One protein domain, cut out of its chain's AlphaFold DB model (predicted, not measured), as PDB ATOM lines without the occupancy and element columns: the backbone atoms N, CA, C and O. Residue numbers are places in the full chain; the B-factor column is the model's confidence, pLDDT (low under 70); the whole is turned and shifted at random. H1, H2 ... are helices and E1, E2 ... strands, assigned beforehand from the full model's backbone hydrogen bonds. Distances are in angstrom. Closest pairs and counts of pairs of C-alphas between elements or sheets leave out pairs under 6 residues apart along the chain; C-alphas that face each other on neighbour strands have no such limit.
ATOM      1  N   ASP A   6     -26.197 -15.995 -52.488       90.19
ATOM      2  CA  ASP A   6     -25.754 -14.670 -52.038       90.19
ATOM      3  C   ASP A   6     -26.235 -14.306 -50.626       90.19
ATOM      4  O   ASP A   6     -25.570 -13.571 -49.895       90.19
ATOM      5  N   ARG A   7     -27.431 -14.755 -50.222       92.44
ATOM      6  CA  ARG A   7     -27.947 -14.493 -48.874       92.44
ATOM      7  C   ARG A   7     -27.196 -15.317 -47.832       92.44
ATOM      8  O   ARG A   7     -26.826 -14.750 -46.806       92.44
ATOM      9  N   ILE A   8     -26.920 -16.591 -48.115       94.56
ATOM     10  CA  ILE A   8     -26.067 -17.434 -47.264       94.56
ATOM     11  C   ILE A   8     -24.668 -16.819 -47.164       94.56
ATOM     12  O   ILE A   8     -24.203 -16.568 -46.055       94.56
ATOM     13  N   ALA A   9     -24.047 -16.476 -48.296       95.31
ATOM     14  CA  ALA A   9     -22.727 -15.848 -48.350       95.31
ATOM     15  C   ALA A   9     -22.655 -14.586 -47.472       95.31
ATOM     16  O   ALA A   9     -21.827 -14.516 -46.569       95.31
ATOM     17  N   ARG A  10     -23.603 -13.650 -47.619       95.12
ATOM     18  CA  ARG A  10     -23.656 -12.420 -46.802       95.12
ATOM     19  C   ARG A  10     -23.841 -12.662 -45.308       95.12
ATOM     20  O   ARG A  10     -23.412 -11.856 -44.484       95.12
ATOM     21  N   ARG A  11     -24.536 -13.732 -44.926       95.94
ATOM     22  CA  ARG A  11     -24.701 -14.095 -43.515       95.94
ATOM     23  C   ARG A  11     -23.424 -14.695 -42.940       95.94
ATOM     24  O   ARG A  11     -23.046 -14.326 -41.832       95.94
ATOM     25  N   LEU A  12     -22.753 -15.549 -43.708       96.25
ATOM     26  CA  LEU A  12     -21.435 -16.072 -43.364       96.25
ATOM     27  C   LEU A  12     -20.417 -14.931 -43.220       96.25
ATOM     28  O   LEU A  12     -19.758 -14.843 -42.191       96.25
ATOM     29  N   GLU A  13     -20.361 -13.997 -44.175       96.81
ATOM     30  CA  GLU A  13     -19.507 -12.801 -44.100       96.81
ATOM     31  C   GLU A  13     -19.679 -12.063 -42.768       96.81
ATOM     32  O   GLU A  13     -18.694 -11.795 -42.089       96.81
ATOM     33  N   LYS A  14     -20.923 -11.798 -42.343       96.38
ATOM     34  CA  LYS A  14     -21.208 -11.102 -41.076       96.38
ATOM     35  C   LYS A  14     -20.665 -11.836 -39.853       96.38
ATOM     36  O   LYS A  14     -20.093 -11.190 -38.978       96.38
ATOM     37  N   ILE A  15     -20.840 -13.155 -39.791       96.38
ATOM     38  CA  ILE A  15     -20.361 -13.972 -38.668       96.38
ATOM     39  C   ILE A  15     -18.833 -13.925 -38.599       96.38
ATOM     40  O   ILE A  15     -18.259 -13.641 -37.547       96.38
ATOM     41  N   PHE A  16     -18.163 -14.130 -39.734       96.50
ATOM     42  CA  PHE A  16     -16.703 -14.110 -39.792       96.50
ATOM     43  C   PHE A  16     -16.128 -12.708 -39.544       96.50
ATOM     44  O   PHE A  16     -15.139 -12.585 -38.823       96.50
ATOM     45  N   CYS A  17     -16.762 -11.647 -40.054       96.62
ATOM     46  CA  CYS A  17     -16.401 -10.264 -39.736       96.62
ATOM     47  C   CYS A  17     -16.482 -10.011 -38.227       96.62
ATOM     48  O   CYS A  17     -15.496  -9.580 -37.634       96.62
ATOM     49  N   ALA A  18     -17.613 -10.338 -37.594       95.31
ATOM     50  CA  ALA A  18     -17.807 -10.124 -36.160       95.31
ATOM     51  C   ALA A  18     -16.773 -10.897 -35.323       95.31
ATOM     52  O   ALA A  18     -16.212 -10.367 -34.359       95.31
ATOM     53  N   PHE A  19     -16.471 -12.135 -35.724       95.19
ATOM     54  CA  PHE A  19     -15.430 -12.940 -35.095       95.19
ATOM     55  C   PHE A  19     -14.047 -12.287 -35.221       95.19
ATOM     56  O   PHE A  19     -13.320 -12.167 -34.230       95.19
ATOM     57  N   LEU A  20     -13.665 -11.845 -36.424       95.25
ATOM     58  CA  LEU A  20     -12.370 -11.209 -36.656       95.25
ATOM     59  C   LEU A  20     -12.248  -9.873 -35.917       95.25
ATOM     60  O   LEU A  20     -11.203  -9.612 -35.327       95.25
ATOM     61  N   GLU A  21     -13.288  -9.041 -35.879       95.19
ATOM     62  CA  GLU A  21     -13.265  -7.767 -35.145       95.19
ATOM     63  C   GLU A  21     -13.059  -7.995 -33.643       95.19
ATOM     64  O   GLU A  21     -12.222  -7.347 -33.009       95.19
ATOM     65  N   LYS A  22     -13.744  -9.001 -33.084       93.38
ATOM     66  CA  LYS A  22     -13.600  -9.400 -31.678       93.38
ATOM     67  C   LYS A  22     -12.196  -9.915 -31.351       93.38
ATOM     68  O   LYS A  22     -11.697  -9.666 -30.256       93.38
ATOM     69  N   THR A  23     -11.571 -10.655 -32.265       92.00
ATOM     70  CA  THR A  23     -10.309 -11.374 -32.001       92.00
ATOM     71  C   THR A  23      -9.055 -10.620 -32.430       92.00
ATOM     72  O   THR A  23      -7.988 -10.866 -31.875       92.00
ATOM     73  N   THR A  24      -9.163  -9.681 -33.371       91.19
ATOM     74  CA  THR A  24      -8.007  -8.967 -33.946       91.19
ATOM     75  C   THR A  24      -7.917  -7.500 -33.534       91.19
ATOM     76  O   THR A  24      -6.964  -6.826 -33.913       91.19
ATOM     77  N   GLN A  25      -8.895  -6.986 -32.774       89.75
ATOM     78  CA  GLN A  25      -9.022  -5.565 -32.394       89.75
ATOM     79  C   GLN A  25      -9.175  -4.595 -33.579       89.75
ATOM     80  O   GLN A  25      -9.231  -3.379 -33.383       89.75
ATOM     81  N   ARG A  26      -9.264  -5.121 -34.803       94.38
ATOM     82  CA  ARG A  26      -9.557  -4.364 -36.015       94.38
ATOM     83  C   ARG A  26     -11.037  -3.994 -36.055       94.38
ATOM     84  O   ARG A  26     -11.878  -4.711 -35.517       94.38
ATOM     85  N   LYS A  27     -11.351  -2.879 -36.709       93.19
ATOM     86  CA  LYS A  27     -12.718  -2.377 -36.896       93.19
ATOM     87  C   LYS A  27     -13.043  -2.220 -38.373       93.19
ATOM     88  O   LYS A  27     -12.162  -1.875 -39.155       93.19
ATOM     89  N   GLY A  28     -14.310  -2.385 -38.738       91.81
ATOM     90  CA  GLY A  28     -14.762  -2.194 -40.114       91.81
ATOM     91  C   GLY A  28     -14.208  -3.267 -41.047       91.81
ATOM     92  O   GLY A  28     -13.802  -2.960 -42.171       91.81
ATOM     93  N   ILE A  29     -14.129  -4.512 -40.566       93.88
ATOM     94  CA  ILE A  29     -13.693  -5.639 -41.392       93.88
ATOM     95  C   ILE A  29     -14.793  -5.947 -42.407       93.88
ATOM     96  O   ILE A  29     -15.959  -6.106 -42.050       93.88
ATOM     97  N   SER A  30     -14.411  -6.050 -43.678       92.06
ATOM     98  CA  SER A  30     -15.312  -6.408 -44.770       92.06
ATOM     99  C   SER A  30     -14.759  -7.623 -45.495       92.06
ATOM    100  O   SER A  30     -13.706  -7.553 -46.131       92.06
ATOM    101  N   LEU A  31     -15.501  -8.720 -45.420       94.38
ATOM    102  CA  LEU A  31     -15.213  -9.951 -46.142       94.38
ATOM    103  C   LEU A  31     -16.163 -10.075 -47.329       94.38
ATOM    104  O   LEU A  31     -17.296  -9.608 -47.271       94.38
ATOM    105  N   VAL A  32     -15.681 -10.707 -48.392       94.88
ATOM    106  CA  VAL A  32     -16.474 -11.089 -49.558       94.88
ATOM    107  C   VAL A  32     -16.320 -12.588 -49.752       94.88
ATOM    108  O   VAL A  32     -15.196 -13.078 -49.897       94.88
ATOM    109  N   LEU A  33     -17.443 -13.299 -49.763       95.44
ATOM    110  CA  LEU A  33     -17.524 -14.701 -50.137       95.44
ATOM    111  C   LEU A  33     -18.139 -14.828 -51.526       95.44
ATOM    112  O   LEU A  33     -19.220 -14.318 -51.813       95.44
ATOM    113  N   GLU A  34     -17.448 -15.553 -52.389       94.19
ATOM    114  CA  GLU A  34     -17.946 -15.952 -53.690       94.19
ATOM    115  C   GLU A  34     -18.735 -17.250 -53.543       94.19
ATOM    116  O   GLU A  34     -18.237 -18.239 -52.996       94.19
ATOM    117  N   SER A  35     -19.961 -17.257 -54.065       93.12
ATOM    118  CA  SER A  35     -20.745 -18.479 -54.204       93.12
ATOM    119  C   SER A  35     -20.810 -18.931 -55.657       93.12
ATOM    120  O   SER A  35     -21.114 -18.125 -56.538       93.12
ATOM    121  N   LYS A  36     -20.569 -20.218 -55.919       92.56
ATOM    122  CA  LYS A  36     -20.669 -20.809 -57.263       92.56
ATOM    123  C   LYS A  36     -21.703 -21.923 -57.260       92.56
ATOM    124  O   LYS A  36     -21.630 -22.835 -56.442       92.56
ATOM    125  N   ILE A  37     -22.652 -21.842 -58.186       91.44
ATOM    126  CA  ILE A  37     -23.690 -22.856 -58.383       91.44
ATOM    127  C   ILE A  37     -23.239 -23.775 -59.520       91.44
ATOM    128  O   ILE A  37     -22.953 -23.301 -60.620       91.44
ATOM    129  N   SER A  38     -23.174 -25.077 -59.258       89.44
ATOM    130  CA  SER A  38     -22.859 -26.116 -60.244       89.44
ATOM    131  C   SER A  38     -23.892 -27.248 -60.198       89.44
ATOM    132  O   SER A  38     -24.867 -27.190 -59.446       89.44
ATOM    133  N   GLN A  39     -23.688 -28.289 -61.012       85.56
ATOM    134  CA  GLN A  39     -24.501 -29.511 -60.954       85.56
ATOM    135  C   GLN A  39     -24.340 -30.253 -59.616       85.56
ATOM    136  O   GLN A  39     -25.276 -30.911 -59.171       85.56
ATOM    137  N   ASP A  40     -23.186 -30.096 -58.962       82.81
ATOM    138  CA  ASP A  40     -22.831 -30.791 -57.722       82.81
ATOM    139  C   ASP A  40     -23.339 -30.077 -56.459       82.81
ATOM    140  O   ASP A  40     -23.313 -30.651 -55.373       82.81
ATOM    141  N   GLY A  41     -23.813 -28.830 -56.578       90.88
ATOM    142  CA  GLY A  41     -24.306 -28.046 -55.448       90.88
ATOM    143  C   GLY A  41     -23.905 -26.574 -55.494       90.88
ATOM    144  O   GLY A  41     -23.691 -25.992 -56.559       90.88
ATOM    145  N   ILE A  42     -23.828 -25.962 -54.313       94.75
ATOM    146  CA  ILE A  42     -23.377 -24.580 -54.125       94.75
ATOM    147  C   ILE A  42     -22.093 -24.589 -53.312       94.75
ATOM    148  O   ILE A  42     -22.090 -25.061 -52.177       94.75
ATOM    149  N   SER A  43     -21.020 -24.034 -53.867       95.38
ATOM    150  CA  SER A  43     -19.775 -23.824 -53.130       95.38
ATOM    151  C   SER A  43     -19.645 -22.389 -52.639       95.38
ATOM    152  O   SER A  43     -20.101 -21.464 -53.310       95.38
ATOM    153  N   PHE A  44     -19.017 -22.214 -51.478       96.19
ATOM    154  CA  PHE A  44     -18.697 -20.925 -50.869       96.19
ATOM    155  C   PHE A  44     -17.198 -20.862 -50.587       96.19
ATOM    156  O   PHE A  44     -16.661 -21.740 -49.905       96.19
ATOM    157  N   ALA A  45     -16.544 -19.817 -51.086       95.81
ATOM    158  CA  ALA A  45     -15.125 -19.566 -50.861       95.81
ATOM    159  C   ALA A  45     -14.855 -18.060 -50.702       95.81
ATOM    160  O   ALA A  45     -15.609 -17.253 -51.241       95.81
ATOM    161  N   PRO A  46     -13.807 -17.641 -49.976       96.19
ATOM    162  CA  PRO A  46     -13.419 -16.241 -49.908       96.19
ATOM    163  C   PRO A  46     -13.021 -15.712 -51.280       96.19
ATOM    164  O   PRO A  46     -12.458 -16.437 -52.097       96.19
ATOM    165  N   SER A  47     -13.243 -14.419 -51.500       93.44
ATOM    166  CA  SER A  47     -12.578 -13.715 -52.594       93.44
ATOM    167  C   SER A  47     -11.055 -13.809 -52.439       93.44
ATOM    168  O   SER A  47     -10.539 -13.912 -51.320       93.44
ATOM    169  N   ALA A  48     -10.316 -13.661 -53.542       88.19
ATOM    170  CA  ALA A  48      -8.850 -13.722 -53.536       88.19
ATOM    171  C   ALA A  48      -8.190 -12.765 -52.518       88.19
ATOM    172  O   ALA A  48      -7.120 -13.061 -51.985       88.19
ATOM    173  N   ARG A  49      -8.833 -11.626 -52.217       84.38
ATOM    174  CA  ARG A  49      -8.387 -10.691 -51.172       84.38
ATOM    175  C   ARG A  49      -8.537 -11.294 -49.775       84.38
ATOM    176  O   ARG A  49      -7.618 -11.211 -48.968       84.38
ATOM    177  N   ASN A  50      -9.692 -11.886 -49.481       92.94
ATOM    178  CA  ASN A  50     -10.024 -12.356 -48.136       92.94
ATOM    179  C   ASN A  50      -9.480 -13.757 -47.818       92.94
ATOM    180  O   ASN A  50      -9.487 -14.154 -46.656       92.94
ATOM    181  N   GLU A  51      -8.917 -14.471 -48.800       93.38
ATOM    182  CA  GLU A  51      -8.161 -15.718 -48.586       93.38
ATOM    183  C   GLU A  51      -6.956 -15.570 -47.636       93.38
ATOM    184  O   GLU A  51      -6.397 -16.582 -47.193       93.38
ATOM    185  N   ARG A  52      -6.541 -14.323 -47.356       94.12
ATOM    186  CA  ARG A  52      -5.477 -13.958 -46.408       94.12
ATOM    187  C   ARG A  52      -5.949 -13.799 -44.968       94.12
ATOM    188  O   ARG A  52      -5.118 -13.756 -44.069       94.12
ATOM    189  N   GLU A  53      -7.255 -13.725 -44.743       94.19
ATOM    190  CA  GLU A  53      -7.841 -13.486 -43.419       94.19
ATOM    191  C   GLU A  53      -8.668 -14.674 -42.938       94.19
ATOM    192  O   GLU A  53      -8.709 -14.971 -41.745       94.19
ATOM    193  N   ILE A  54      -9.324 -15.351 -43.881       95.44
ATOM    194  CA  ILE A  54     -10.195 -16.489 -43.626       95.44
ATOM    195  C   ILE A  54      -9.913 -17.615 -44.615       95.44
ATOM    196  O   ILE A  54      -9.424 -17.422 -45.729       95.44
ATOM    197  N   LEU A  55     -10.288 -18.813 -44.200       94.94
ATOM    198  CA  LEU A  55     -10.365 -19.991 -45.037       94.94
ATOM    199  C   LEU A  55     -11.806 -20.468 -44.965       94.94
ATOM    200  O   LEU A  55     -12.298 -20.776 -43.887       94.94
ATOM    201  N   ILE A  56     -12.487 -20.515 -46.102       95.06
ATOM    202  CA  ILE A  56     -13.798 -21.146 -46.221       95.06
ATOM    203  C   ILE A  56     -13.764 -21.973 -47.501       95.06
ATOM    204  O   ILE A  56     -13.396 -21.482 -48.563       95.06
ATOM    205  N   SER A  57     -14.104 -23.242 -47.389       94.69
ATOM    206  CA  SER A  57     -14.323 -24.126 -48.524       94.69
ATOM    207  C   SER A  57     -15.505 -24.989 -48.141       94.69
ATOM    208  O   SER A  57     -15.337 -26.046 -47.546       94.69
ATOM    209  N   LEU A  58     -16.710 -24.467 -48.365       95.44
ATOM    210  CA  LEU A  58     -17.959 -25.138 -48.010       95.44
ATOM    211  C   LEU A  58     -18.692 -25.537 -49.282       95.44
ATOM    212  O   LEU A  58     -18.797 -24.728 -50.201       95.44
ATOM    213  N   ASN A  59     -19.224 -26.753 -49.322       95.88
ATOM    214  CA  ASN A  59     -20.056 -27.251 -50.406       95.88
ATOM    215  C   ASN A  59     -21.390 -27.743 -49.843       95.88
ATOM    216  O   ASN A  59     -21.424 -28.587 -48.948       95.88
ATOM    217  N   LEU A  60     -22.479 -27.183 -50.361       95.31
ATOM    218  CA  LEU A  60     -23.842 -27.591 -50.079       95.31
ATOM    219  C   LEU A  60     -24.391 -28.380 -51.273       95.31
ATOM    220  O   LEU A  60     -24.771 -27.790 -52.287       95.31
ATOM    221  N   SER A  61     -24.486 -29.699 -51.130       94.75
ATOM    222  CA  SER A  61     -24.974 -30.614 -52.164       94.75
ATOM    223  C   SER A  61     -26.346 -31.190 -51.804       94.75
ATOM    224  O   SER A  61     -26.683 -31.385 -50.632       94.75
ATOM    225  N   LYS A  62     -27.184 -31.438 -52.816       92.50
ATOM    226  CA  LYS A  62     -28.497 -32.068 -52.624       92.50
ATOM    227  C   LYS A  62     -28.332 -33.585 -52.527       92.50
ATOM    228  O   LYS A  62     -27.662 -34.186 -53.359       92.50
ATOM    229  N   ILE A  63     -28.988 -34.201 -51.551       93.44
ATOM    230  CA  ILE A  63     -29.014 -35.654 -51.348       93.44
ATOM    231  C   ILE A  63     -30.463 -36.157 -51.262       93.44
ATOM    232  O   ILE A  63     -31.399 -35.364 -51.177       93.44
ATOM    233  N   GLU A  64     -30.672 -37.478 -51.247       91.12
ATOM    234  CA  GLU A  64     -32.019 -38.083 -51.238       91.12
ATOM    235  C   GLU A  64     -32.933 -37.564 -50.113       91.12
ATOM    236  O   GLU A  64     -34.143 -37.458 -50.297       91.12
ATOM    237  N   LYS A  65     -32.364 -37.242 -48.943       90.38
ATOM    238  CA  LYS A  65     -33.101 -36.829 -47.736       90.38
ATOM    239  C   LYS A  65     -32.782 -35.401 -47.285       90.38
ATOM    240  O   LYS A  65     -32.721 -35.155 -46.083       90.38
ATOM    241  N   GLY A  66     -32.557 -34.485 -48.226       92.38
ATOM    242  CA  GLY A  66     -32.307 -33.067 -47.948       92.38
ATOM    243  C   GLY A  66     -30.981 -32.601 -48.537       92.38
ATOM    244  O   GLY A  66     -30.715 -32.817 -49.719       92.38
ATOM    245  N   TYR A  67     -30.143 -31.971 -47.720       94.00
ATOM    246  CA  TYR A  67     -28.875 -31.382 -48.147       94.00
ATOM    247  C   TYR A  67     -27.718 -31.833 -47.265       94.00
ATOM    248  O   TYR A  67     -27.882 -32.055 -46.067       94.00
ATOM    249  N   LYS A  68     -26.530 -31.940 -47.852       95.25
ATOM    250  CA  LYS A  68     -25.278 -32.191 -47.144       95.25
ATOM    251  C   LYS A  68     -24.410 -30.943 -47.247       95.25
ATOM    252  O   LYS A  68     -24.165 -30.467 -48.350       95.25
ATOM    253  N   LEU A  69     -23.962 -30.425 -46.107       95.56
ATOM    254  CA  LEU A  69     -22.969 -29.359 -46.031       95.56
ATOM    255  C   LEU A  69     -21.632 -29.981 -45.626       95.56
ATOM    256  O   LEU A  69     -21.521 -30.569 -44.550       95.56
ATOM    257  N   GLU A  70     -20.630 -29.882 -46.491       95.75
ATOM    258  CA  GLU A  70     -19.299 -30.448 -46.277       95.75
ATOM    259  C   GLU A  70     -18.195 -29.427 -46.534       95.75
ATOM    260  O   GLU A  70     -18.414 -28.410 -47.191       95.75
ATOM    261  N   GLY A  71     -17.005 -29.693 -45.996       94.00
ATOM    262  CA  GLY A  71     -15.817 -28.878 -46.232       94.00
ATOM    263  C   GLY A  71     -15.194 -28.330 -44.955       94.00
ATOM    264  O   GLY A  71     -15.274 -28.959 -43.901       94.00
ATOM    265  N   ASN A  72     -14.527 -27.186 -45.036       94.25
ATOM    266  CA  ASN A  72     -13.715 -26.687 -43.937       94.25
ATOM    267  C   ASN A  72     -13.711 -25.168 -43.809       94.25
ATOM    268  O   ASN A  72     -13.929 -24.434 -44.774       94.25
ATOM    269  N   TRP A  73     -13.465 -24.705 -42.582       95.81
ATOM    270  CA  TRP A  73     -13.395 -23.283 -42.283       95.81
ATOM    271  C   TRP A  73     -12.343 -22.933 -41.230       95.81
ATOM    272  O   TRP A  73     -11.969 -23.751 -40.388       95.81
ATOM    273  N   PHE A  74     -11.878 -21.691 -41.290       95.00
ATOM    274  CA  PHE A  74     -11.029 -21.028 -40.310       95.00
ATOM    275  C   PHE A  74     -11.214 -19.502 -40.457       95.00
ATOM    276  O   PHE A  74     -11.374 -19.031 -41.586       95.00
ATOM    277  N   PRO A  75     -11.189 -18.688 -39.386       92.62
ATOM    278  CA  PRO A  75     -10.865 -18.997 -37.990       92.62
ATOM    279  C   PRO A  75     -11.956 -19.788 -37.256       92.62
ATOM    280  O   PRO A  75     -12.959 -20.176 -37.849       92.62
ATOM    281  N   GLU A  76     -11.741 -20.053 -35.964       89.69
ATOM    282  CA  GLU A  76     -12.556 -20.930 -35.108       89.69
ATOM    283  C   GLU A  76     -13.959 -20.386 -34.754       89.69
ATOM    284  O   GLU A  76     -14.401 -20.505 -33.611       89.69
ATOM    285  N   VAL A  77     -14.681 -19.830 -35.730       92.94
ATOM    286  CA  VAL A  77     -16.119 -19.551 -35.627       92.94
ATOM    287  C   VAL A  77     -16.834 -20.817 -35.125       92.94
ATOM    288  O   VAL A  77     -16.545 -21.903 -35.654       92.94
ATOM    289  N   PRO A  78     -17.710 -20.724 -34.104       93.25
ATOM    290  CA  PRO A  78     -18.431 -21.876 -33.578       93.25
ATOM    291  C   PRO A  78     -19.255 -22.587 -34.649       93.25
ATOM    292  O   PRO A  78     -19.844 -21.961 -35.533       93.25
ATOM    293  N   GLU A  79     -19.301 -23.912 -34.557       92.94
ATOM    294  CA  GLU A  79     -20.038 -24.743 -35.507       92.94
ATOM    295  C   GLU A  79     -21.537 -24.425 -35.478       92.94
ATOM    296  O   GLU A  79     -22.161 -24.340 -36.537       92.94
ATOM    297  N   GLU A  80     -22.104 -24.170 -34.292       93.50
ATOM    298  CA  GLU A  80     -23.513 -23.799 -34.161       93.50
ATOM    299  C   GLU A  80     -23.869 -22.508 -34.913       93.50
ATOM    300  O   GLU A  80     -24.936 -22.437 -35.524       93.50
ATOM    301  N   GLU A  81     -22.977 -21.511 -34.934       94.38
ATOM    302  CA  GLU A  81     -23.203 -20.245 -35.639       94.38
ATOM    303  C   GLU A  81     -23.190 -20.455 -37.155       94.38
ATOM    304  O   GLU A  81     -24.038 -19.912 -37.869       94.38
ATOM    305  N   LEU A  82     -22.268 -21.289 -37.648       92.81
ATOM    306  CA  LEU A  82     -22.210 -21.658 -39.058       92.81
ATOM    307  C   LEU A  82     -23.484 -22.403 -39.473       92.81
ATOM    308  O   LEU A  82     -24.117 -22.047 -40.466       92.81
ATOM    309  N   MET A  83     -23.886 -23.401 -38.686       92.00
ATOM    310  CA  MET A  83     -25.063 -24.224 -38.952       92.00
ATOM    311  C   MET A  83     -26.373 -23.446 -38.902       92.00
ATOM    312  O   MET A  83     -27.257 -23.691 -39.728       92.00
ATOM    313  N   ALA A  84     -26.489 -22.479 -37.990       94.00
ATOM    314  CA  ALA A  84     -27.662 -21.619 -37.883       94.00
ATOM    315  C   ALA A  84     -27.948 -20.867 -39.192       94.00
ATOM    316  O   ALA A  84     -29.106 -20.758 -39.590       94.00
ATOM    317  N   VAL A  85     -26.913 -20.425 -39.923       94.88
ATOM    318  CA  VAL A  85     -27.099 -19.761 -41.227       94.88
ATOM    319  C   VAL A  85     -27.853 -20.657 -42.198       94.88
ATOM    320  O   VAL A  85     -28.839 -20.227 -42.792       94.88
ATOM    321  N   PHE A  86     -27.413 -21.900 -42.358       93.44
ATOM    322  CA  PHE A  86     -28.022 -22.816 -43.316       93.44
ATOM    323  C   PHE A  86     -29.412 -23.266 -42.859       93.44
ATOM    324  O   PHE A  86     -30.338 -23.281 -43.669       93.44
ATOM    325  N   ALA A  87     -29.581 -23.567 -41.569       91.81
ATOM    326  CA  ALA A  87     -30.866 -23.982 -41.008       91.81
ATOM    327  C   ALA A  87     -31.947 -22.896 -41.151       91.81
ATOM    328  O   ALA A  87     -33.089 -23.194 -41.487       91.81
ATOM    329  N   GLU A  88     -31.594 -21.628 -40.944       92.56
ATOM    330  CA  GLU A  88     -32.537 -20.516 -41.072       92.56
ATOM    331  C   GLU A  88     -32.857 -20.147 -42.525       92.56
ATOM    332  O   GLU A  88     -33.973 -19.719 -42.820       92.56
ATOM    333  N   GLU A  89     -31.900 -20.291 -43.445       91.25
ATOM    334  CA  GLU A  89     -32.141 -20.067 -44.876       91.25
ATOM    335  C   GLU A  89     -32.903 -21.235 -45.528       91.25
ATOM    336  O   GLU A  89     -33.526 -21.058 -46.579       91.25
ATOM    337  N   MET A  90     -32.895 -22.417 -44.900       89.62
ATOM    338  CA  MET A  90     -33.534 -23.639 -45.399       89.62
ATOM    339  C   MET A  90     -34.365 -24.352 -44.309       89.62
ATOM    340  O   MET A  90     -34.135 -25.526 -44.022       89.62
ATOM    341  N   PRO A  91     -35.386 -23.696 -43.720       89.19
ATOM    342  CA  PRO A  91     -36.064 -24.176 -42.507       89.19
ATOM    343  C   PRO A  91     -36.914 -25.442 -42.696       89.19
ATOM    344  O   PRO A  91     -37.320 -26.060 -41.718       89.19
ATOM    345  N   GLN A  92     -37.229 -25.807 -43.942       89.38
ATOM    346  CA  GLN A  92     -38.009 -27.007 -44.280       89.38
ATOM    347  C   GLN A  92     -37.125 -28.172 -44.738       89.38
ATOM    348  O   GLN A  92     -37.629 -29.260 -45.009       89.38
ATOM    349  N   GLU A  93     -35.818 -27.948 -44.849       90.44
ATOM    350  CA  GLU A  93     -34.877 -28.921 -45.378       90.44
ATOM    351  C   GLU A  93     -34.059 -29.527 -44.243       90.44
ATOM    352  O   GLU A  93     -33.622 -28.846 -43.316       90.44
ATOM    353  N   LYS A  94     -33.801 -30.831 -44.332       92.81
ATOM    354  CA  LYS A  94     -32.866 -31.483 -43.420       92.81
ATOM    355  C   LYS A  94     -31.441 -31.269 -43.923       92.81
ATOM    356  O   LYS A  94     -31.130 -31.640 -45.053       92.81
ATOM    357  N   ILE A  95     -30.579 -30.716 -43.072       93.12
ATOM    358  CA  ILE A  95     -29.175 -30.436 -43.399       93.12
ATOM    359  C   ILE A  95     -28.273 -31.363 -42.592       93.12
ATOM    360  O   ILE A  95     -28.327 -31.388 -41.363       93.12
ATOM    361  N   PHE A  96     -27.449 -32.138 -43.288       94.38
ATOM    362  CA  PHE A  96     -26.439 -33.001 -42.691       94.38
ATOM    363  C   PHE A  96     -25.096 -32.282 -42.708       94.38
ATOM    364  O   PHE A  96     -24.560 -31.997 -43.779       94.38
ATOM    365  N   PHE A  97     -24.562 -31.994 -41.525       92.94
ATOM    366  CA  PHE A  97     -23.276 -31.329 -41.379       92.94
ATOM    367  C   PHE A  97     -22.129 -32.334 -41.374       92.94
ATOM    368  O   PHE A  97     -22.141 -33.310 -40.626       92.94
ATOM    369  N   SER A  98     -21.139 -32.084 -42.221       93.19
ATOM    370  CA  SER A  98     -19.918 -32.872 -42.352       93.19
ATOM    371  C   SER A  98     -18.724 -31.951 -42.615       93.19
ATOM    372  O   SER A  98     -17.858 -32.273 -43.433       93.19
ATOM    373  N   CYS A  99     -18.688 -30.782 -41.969       90.12
ATOM    374  CA  CYS A  99     -17.546 -29.880 -42.060       90.12
ATOM    375  C   CYS A  99     -16.580 -30.069 -40.890       90.12
ATOM    376  O   CYS A  99     -16.935 -30.607 -39.844       90.12
ATOM    377  N   GLN A 100     -15.349 -29.597 -41.066       90.44
ATOM    378  CA  GLN A 100     -14.314 -29.626 -40.036       90.44
ATOM    379  C   GLN A 100     -13.582 -28.285 -39.970       90.44
ATOM    380  O   GLN A 100     -13.358 -27.631 -40.989       90.44
ATOM    381  N   LYS A 101     -13.152 -27.878 -38.774       88.19
ATOM    382  CA  LYS A 101     -12.239 -26.737 -38.636       88.19
ATOM    383  C   LYS A 101     -10.921 -27.062 -39.340       88.19
ATOM    384  O   LYS A 101     -10.381 -28.153 -39.159       88.19
ATOM    385  N   ALA A 102     -10.388 -26.123 -40.118       89.38
ATOM    386  CA  ALA A 102      -9.099 -26.309 -40.775       89.38
ATOM    387  C   ALA A 102      -7.974 -26.259 -39.727       89.38
ATOM    388  O   ALA A 102      -7.601 -25.191 -39.243       89.38
TER     389      ALA A 102
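AT A GLANCE: This is residues 6 to 102 of the 367 residues of the protein "C40 family peptidase" of Candidatus Brocadiae bacterium (UniProt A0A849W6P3). A twisted sheet of five strands forms one layer, and two helices, H1 and H2, cover one of its faces, running opposite ways beside each other; the other face carries no named helix. H1 packs over the E1 and E2 side with its first part, while H2 packs over the E4 and E5 side. The printed part has 97 residues with two named helices and five named strands, in the order H1, E1, E2, E3, E4, H2, E5 along the chain; the mixed sheet has the order E1, E2, E3, E4, E5, with E4 and E5 parallel and the other neighbours antiparallel. The class is mixed, helices and strands; the whole is compact, with a radius of gyration of the C-alphas of 13.2 A, and elongated, spanning 44 by 24 by 23 A.

HOW THE PARTS SIT: In the sheet, E1, residues 33 to 38, E2, residues 41 to 46, E3, residues 55 to 63, and E4, residues 66 to 74, form a meander, each strand the antiparallel neighbour of the one before. E1 and E2 are a hairpin, with N 36 and O 43 at 2.9 A. E2 and E3 are a hairpin, with N 44 and O 58 at 2.8 A. E3 and E4 are a hairpin, with N 59 and O 70 at 2.8 A. E4 bends by 51 degrees at residue 71. E5, residues 95 to 101, is parallel to E4 at 13 degrees, with N 98 and O 69 at 2.8 A; these N and O pairs are within hydrogen-bond range. H2, residues 79 to 89, stands between E4 and E5 in the chain, and the three form a strand-helix-strand unit, two parallel neighbour strands with a helix between, whose crossover is right-handed. H2 is on the sheet at a height of 9.7 A, over E5 and only just over E4, with 3 of its C-alphas falling on E4; it is slantwise to the strands, at 33 degrees to E5 on the local plane. The closest C-alphas of H2 and E5 are those of Ala 87 and Ile 95, 7.1 A apart. H1, residues 6 to 24, is on the same face at a height of 8.4 A, over E1 and E2, and runs only just along the strands, at 28 degrees to E1 on the local plane. The closest C-alphas of H1 and E1 are those of Ala 9 and Leu 33, 5.6 A apart. H1 touches H2 with residues 8 to 15 alone, at a shallow tilt of 26 degrees, opposite ways; their closest C-alphas, of Ile 8 and Val 85, are 6.6 A apart. Every O i to N i+4 pair is within hydrogen-bond range in H1, and 5 of 7 are in H2. E1 and E5, the edge strands, are apart.

IN THESE COORDINATES: E3 and E4 measure 25.2 A and 25.6 A from first to last C-alpha, E5 18.0 A, E2 17.0 A and E1 16.2 A. H1 measures 26.0 A, from C-alpha 6 at (-25.754, -14.670, -52.038) to C-alpha 24 at (-8.007, -8.967, -33.946), and H2 16.0 A. E5 ends with C-alpha 101 at (-12.239, -26.737, -38.636).

THE WHOLE: The C-alphas of Gln 25 and Glu 64, the two farthest apart, are 44.1 A apart. The printed part has no cut. No link is long; those from H1 to E1 and from E2 to E3 are short, with 8 residues each, and the others are tight. The mean pLDDT of the printed part is 93.1, and no printed residue is under 70.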